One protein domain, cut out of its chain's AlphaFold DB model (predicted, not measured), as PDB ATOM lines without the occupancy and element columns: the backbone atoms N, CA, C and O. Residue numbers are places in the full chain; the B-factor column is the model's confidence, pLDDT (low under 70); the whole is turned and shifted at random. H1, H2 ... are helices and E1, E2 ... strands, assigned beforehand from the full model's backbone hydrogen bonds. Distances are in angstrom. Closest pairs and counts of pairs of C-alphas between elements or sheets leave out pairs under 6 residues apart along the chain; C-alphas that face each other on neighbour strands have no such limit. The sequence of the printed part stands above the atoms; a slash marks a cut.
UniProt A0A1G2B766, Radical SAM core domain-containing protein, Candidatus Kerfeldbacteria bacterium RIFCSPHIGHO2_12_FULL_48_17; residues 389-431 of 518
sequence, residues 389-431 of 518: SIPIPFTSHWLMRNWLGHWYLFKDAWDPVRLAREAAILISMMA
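AT A GLANCE: This is residues 389 to 431 of the 518 residues of the protein "Radical SAM core domain-containing protein" of Candidatus Kerfeldbacteria bacterium RIFCSPHIGHO2_12_FULL_48_17 (UniProt A0A1G2B766). Look first for a small three-stranded antiparallel sheet, a meander of E1, E2 and E3, with one helix, H1, set off from it towards the other end of the longest axis. H1 does not cover the sheet, and its residues 424 to 431 stick out free. The printed part has 43 residues, with three named strands and then one named helix along the chain; the sheet's order is E1, E2, E3, and the class is mixed, helices and strands. The whole is loose, with a radius of gyration of the C-alphas of 12.8 A, and flat, though only just, spanning 41 by 21 by 9 A.

HOW THE PARTS SIT: Begin with the inner strand E2, residues 397 to 401. On one side it forms a hairpin with E3, residues 407 to 411, antiparallel at 149 degrees; C-alphas 397 and 411 face each other at 4.6 A, and N 400 and O 408 are within hydrogen-bond range at 2.9 A. With E1, residues 389 to 391, it forms another hairpin, antiparallel at 160 degrees, where N 399 and O 390 are 2.8 A apart. H1, residues 416 to 431, is not on the sheet, with 0 pairs of C-alphas within 10 A; it is apart from E1 and E2. In H1 every O i to N i+4 pair is within hydrogen-bond range.

IN THESE COORDINATES: Find C-alpha 397 at (309.184, 355.073, 391.681), where E2 begins its 13.1 A; E3 measures 12.9 A and E1 6.7 A. H1 runs 22.2 A from C-alpha 416 at (307.004, 367.250, 394.497) to C-alpha 431 at (285.356, 366.758, 389.587).

THE WHOLE: The C-alphas farthest apart, those of Leu 404 and Ala 431, are 41.1 A apart. The three links are tight and the printed part has no cut. Mean pLDDT of the printed part is 84.1, and no printed residue is under 70.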
ATOM      1  N   SER A 389     309.848 351.703 380.470       86.06
ATOM      2  CA  SER A 389     309.651 352.355 381.757       86.06
ATOM      3  C   SER A 389     308.177 352.736 381.906       86.06
ATOM      4  O   SER A 389     307.503 353.065 380.923       86.06
ATOM      5  N   ILE A 390     307.657 352.641 383.128       85.75
ATOM      6  CA  ILE A 390     306.310 353.074 383.510       85.75
ATOM      7  C   ILE A 390     306.446 353.820 384.846       85.75
ATOM      8  O   ILE A 390     306.924 353.211 385.805       85.75
ATOM      9  N   PRO A 391     306.068 355.106 384.941       85.12
ATOM     10  CA  PRO A 391     306.047 355.803 386.222       85.12
ATOM     11  C   PRO A 391     304.944 355.212 387.103       85.12
ATOM     12  O   PRO A 391     303.841 354.954 386.618       85.12
ATOM     13  N   ILE A 392     305.222 355.003 388.390       82.94
ATOM     14  CA  ILE A 392     304.184 354.644 389.361       82.94
ATOM     15  C   ILE A 392     303.545 355.951 389.861       82.94
ATOM     16  O   ILE A 392     304.273 356.793 390.406       82.94
ATOM     17  N   PRO A 393     302.222 356.151 389.680       82.62
ATOM     18  CA  PRO A 393     301.532 357.355 390.137       82.62
ATOM     19  C   PRO A 393     301.702 357.587 391.638       82.62
ATOM     20  O   PRO A 393     301.753 356.633 392.414       82.62
ATOM     21  N   PHE A 394     301.770 358.853 392.042       81.56
ATOM     22  CA  PHE A 394     301.883 359.310 393.431       81.56
ATOM     23  C   PHE A 394     303.141 358.822 394.170       81.56
ATOM     24  O   PHE A 394     303.209 358.881 395.396       81.56
ATOM     25  N   THR A 395     304.170 358.377 393.440       80.62
ATOM     26  CA  THR A 395     305.447 357.947 394.025       80.62
ATOM     27  C   THR A 395     306.654 358.420 393.212       80.62
ATOM     28  O   THR A 395     306.582 358.612 391.995       80.62
ATOM     29  N   SER A 396     307.811 358.494 393.871       84.50
ATOM     30  CA  SER A 396     309.123 358.614 393.225       84.50
ATOM     31  C   SER A 396     309.649 357.264 392.704       84.50
ATOM     32  O   SER A 396     310.840 356.984 392.806       84.50
ATOM     33  N   HIS A 397     308.779 356.378 392.208       85.44
ATOM     34  CA  HIS A 397     309.184 355.073 391.681       85.44
ATOM     35  C   HIS A 397     308.765 354.876 390.224       85.44
ATOM     36  O   HIS A 397     307.760 355.410 389.747       85.44
ATOM     37  N   TRP A 398     309.544 354.056 389.528       90.94
ATOM     38  CA  TRP A 398     309.302 353.620 388.159       90.94
ATOM     39  C   TRP A 398     309.432 352.103 388.073       90.94
ATOM     40  O   TRP A 398     310.363 351.518 388.622       90.94
ATOM     41  N   LEU A 399     308.548 351.464 387.315       88.62
ATOM     42  CA  LEU A 399     308.764 350.101 386.849       88.62
ATOM     43  C   LEU A 399     309.623 350.165 385.586       88.62
ATOM     44  O   LEU A 399     309.188 350.704 384.567       88.62
ATOM     45  N   MET A 400     310.834 349.621 385.645       87.94
ATOM     46  CA  MET A 400     311.743 349.490 384.505       87.94
ATOM     47  C   MET A 400     311.770 348.043 384.020       87.94
ATOM     48  O   MET A 400     311.850 347.121 384.827       87.94
ATOM     49  N   ARG A 401     311.710 347.834 382.703       83.50
ATOM     50  CA  ARG A 401     311.717 346.510 382.072       83.50
ATOM     51  C   ARG A 401     313.062 346.230 381.413       83.50
ATOM     52  O   ARG A 401     313.556 347.066 380.658       83.50
ATOM     53  N   ASN A 402     313.620 345.044 381.634       81.62
ATOM     54  CA  ASN A 402     314.774 344.558 380.872       81.62
ATOM     55  C   ASN A 402     314.337 343.787 379.604       81.62
ATOM     56  O   ASN A 402     313.151 343.528 379.391       81.62
ATOM     57  N   TRP A 403     315.295 343.400 378.758       74.94
ATOM     58  CA  TRP A 403     315.051 342.639 377.523       74.94
ATOM     59  C   TRP A 403     314.491 341.226 377.739       74.94
ATOM     60  O   TRP A 403     313.709 340.766 376.911       74.94
ATOM     61  N   LEU A 404     314.819 340.575 378.864       79.31
ATOM     62  CA  LEU A 404     314.185 339.318 379.303       79.31
ATOM     63  C   LEU A 404     312.698 339.510 379.646       79.31
ATOM     64  O   LEU A 404     311.943 338.554 379.781       79.31
ATOM     65  N   GLY A 405     312.260 340.762 379.780       82.25
ATOM     66  CA  GLY A 405     310.890 341.139 380.063       82.25
ATOM     67  C   GLY A 405     310.564 341.261 381.549       82.25
ATOM     68  O   GLY A 405     309.414 341.586 381.851       82.25
ATOM     69  N   HIS A 406     311.540 341.050 382.437       84.81
ATOM     70  CA  HIS A 406     311.406 341.205 383.885       84.81
ATOM     71  C   HIS A 406     311.268 342.686 384.251       84.81
ATOM     72  O   HIS A 406     311.886 343.549 383.620       84.81
ATOM     73  N   TRP A 407     310.487 342.964 385.294       89.00
ATOM     74  CA  TRP A 407     310.286 344.307 385.831       89.00
ATOM     75  C   TRP A 407     311.092 344.512 387.113       89.00
ATOM     76  O   TRP A 407     311.146 343.632 387.969       89.00
ATOM     77  N   TYR A 408     311.686 345.692 387.247       88.81
ATOM     78  CA  TYR A 408     312.415 346.153 388.421       88.81
ATOM     79  C   TYR A 408     311.818 347.471 388.920       88.81
ATOM     80  O   TYR A 408     311.484 348.347 388.118       88.81
ATOM     81  N   LEU A 409     311.694 347.612 390.240       91.00
ATOM     82  CA  LEU A 409     311.236 348.838 390.885       91.00
ATOM     83  C   LEU A 409     312.425 349.784 391.093       91.00
ATOM     84  O   LEU A 409     313.200 349.629 392.033       91.00
ATOM     85  N   PHE A 410     312.561 350.772 390.215       90.00
ATOM     86  CA  PHE A 410     313.575 351.815 390.319       90.00
ATOM     87  C   PHE A 410     313.067 352.970 391.187       90.00
ATOM     88  O   PHE A 410     311.995 353.517 390.923       90.00
ATOM     89  N   LYS A 411     313.842 353.357 392.206       90.50
ATOM     90  CA  LYS A 411     313.591 354.557 393.012       90.50
ATOM     91  C   LYS A 411     314.285 355.758 392.373       90.50
ATOM     92  O   LYS A 411     315.508 355.818 392.318       90.50
ATOM     93  N   ASP A 412     313.473 356.693 391.912       90.12
ATOM     94  CA  ASP A 412     313.861 357.971 391.327       90.12
ATOM     95  C   ASP A 412     313.949 359.064 392.409       90.12
ATOM     96  O   ASP A 412     313.606 358.845 393.579       90.12
ATOM     97  N   ALA A 413     314.423 360.248 392.025       88.50
ATOM     98  CA  ALA A 413     314.441 361.421 392.884       88.50
ATOM     99  C   ALA A 413     313.019 361.847 393.295       88.50
ATOM    100  O   ALA A 413     312.027 361.589 392.607       88.50
ATOM    101  N   TRP A 414     312.911 362.527 394.437       87.00
ATOM    102  CA  TRP A 414     311.639 363.081 394.893       87.00
ATOM    103  C   TRP A 414     311.280 364.333 394.085       87.00
ATOM    104  O   TRP A 414     311.922 365.372 394.235       87.00
ATOM    105  N   ASP A 415     310.245 364.237 393.249       86.44
ATOM    106  CA  ASP A 415     309.702 365.357 392.474       86.44
ATOM    107  C   ASP A 415     308.324 365.779 393.030       86.44
ATOM    108  O   ASP A 415     307.290 365.224 392.633       86.44
ATOM    109  N   PRO A 416     308.268 366.767 393.946       85.31
ATOM    110  CA  PRO A 416     307.004 367.250 394.497       85.31
ATOM    111  C   PRO A 416     306.139 367.968 393.449       85.31
ATOM    112  O   PRO A 416     304.919 368.013 393.599       85.31
ATOM    113  N   VAL A 417     306.730 368.494 392.368       87.44
ATOM    114  CA  VAL A 417     305.998 369.184 391.296       87.44
ATOM    115  C   VAL A 417     305.248 368.170 390.434       87.44
ATOM    116  O   VAL A 417     304.079 368.388 390.111       87.44
ATOM    117  N   ARG A 418     305.875 367.036 390.099       84.56
ATOM    118  CA  ARG A 418     305.200 365.905 389.445       84.56
ATOM    119  C   ARG A 418     304.053 365.377 390.304       84.56
ATOM    120  O   ARG A 418     302.950 365.232 389.788       84.56
ATOM    121  N   LEU A 419     304.285 365.144 391.595       83.38
ATOM    122  CA  LEU A 419     303.261 364.617 392.506       83.38
ATOM    123  C   LEU A 419     302.062 365.569 392.642       83.38
ATOM    124  O   LEU A 419     300.916 365.129 392.556       83.38
ATOM    125  N   ALA A 420     302.307 366.877 392.759       84.81
ATOM    126  CA  ALA A 420     301.250 367.888 392.774       84.81
ATOM    127  C   ALA A 420     300.451 367.928 391.455       84.81
ATOM    128  O   ALA A 420     299.229 368.064 391.482       84.81
ATOM    129  N   ARG A 421     301.110 367.759 390.297       83.81
ATOM    130  CA  ARG A 421     300.431 367.657 388.990       83.81
ATOM    131  C   ARG A 421     299.582 366.391 388.875       83.81
ATOM    132  O   ARG A 421     298.452 366.475 388.410       83.81
ATOM    133  N   GLU A 422     300.100 365.241 389.305       82.88
ATOM    134  CA  GLU A 422     299.349 363.977 389.323       82.88
ATOM    135  C   GLU A 422     298.103 364.090 390.221       82.88
ATOM    136  O   GLU A 422     297.013 363.687 389.813       82.88
ATOM    137  N   ALA A 423     298.227 364.728 391.393       82.94
ATOM    138  CA  ALA A 423     297.100 365.004 392.289       82.94
ATOM    139  C   ALA A 423     296.073 365.963 391.662       82.94
ATOM    140  O   ALA A 423     294.877 365.680 391.685       82.94
ATOM    141  N   ALA A 424     296.521 367.059 391.041       82.38
ATOM    142  CA  ALA A 424     295.638 368.010 390.366       82.38
ATOM    143  C   ALA A 424     294.870 367.379 389.188       82.38
ATOM    144  O   ALA A 424     293.686 367.669 389.000       82.38
ATOM    145  N   ILE A 425     295.506 366.483 388.422       80.75
ATOM    146  CA  ILE A 425     294.843 365.718 387.354       80.75
ATOM    147  C   ILE A 425     293.780 364.785 387.946       80.75
ATOM    148  O   ILE A 425     292.656 364.776 387.449       80.75
ATOM    149  N   LEU A 426     294.089 364.053 389.023       79.81
ATOM    150  CA  LEU A 426     293.124 363.165 389.682       79.81
ATOM    151  C   LEU A 426     291.910 363.937 390.223       79.81
ATOM    152  O   LEU A 426     290.777 363.536 389.970       79.81
ATOM    153  N   ILE A 427     292.141 365.069 390.898       82.06
ATOM    154  CA  ILE A 427     291.079 365.961 391.392       82.06
ATOM    155  C   ILE A 427     290.222 366.469 390.226       82.06
ATOM    156  O   ILE A 427     288.997 366.434 390.308       82.06
ATOM    157  N   SER A 428     290.845 366.873 389.115       79.19
ATOM    158  CA  SER A 428     290.129 367.333 387.917       79.19
ATOM    159  C   SER A 428     289.286 366.221 387.283       79.19
ATOM    160  O   SER A 428     288.158 366.471 386.866       79.19
ATOM    161  N   MET A 429     289.792 364.984 387.244       74.25
ATOM    162  CA  MET A 429     289.037 363.821 386.765       74.25
ATOM    163  C   MET A 429     287.873 363.468 387.697       74.25
ATOM    164  O   MET A 429     286.781 363.187 387.212       74.25
ATOM    165  N   MET A 430     288.068 363.517 389.019       76.31
ATOM    166  CA  MET A 430     286.993 363.301 389.995       76.31
ATOM    167  C   MET A 430     285.906 364.374 389.878       76.31
ATOM    168  O   MET A 430     284.728 364.038 389.783       76.31
ATOM    169  N   ALA A 431     286.289 365.652 389.796       76.44
ATOM    170  CA  ALA A 431     285.356 366.758 389.587       76.44
ATOM    171  C   ALA A 431     284.579 366.621 388.267       76.44
ATOM    172  O   ALA A 431     283.380 366.897 388.234       76.44
TER     173      ALA A 431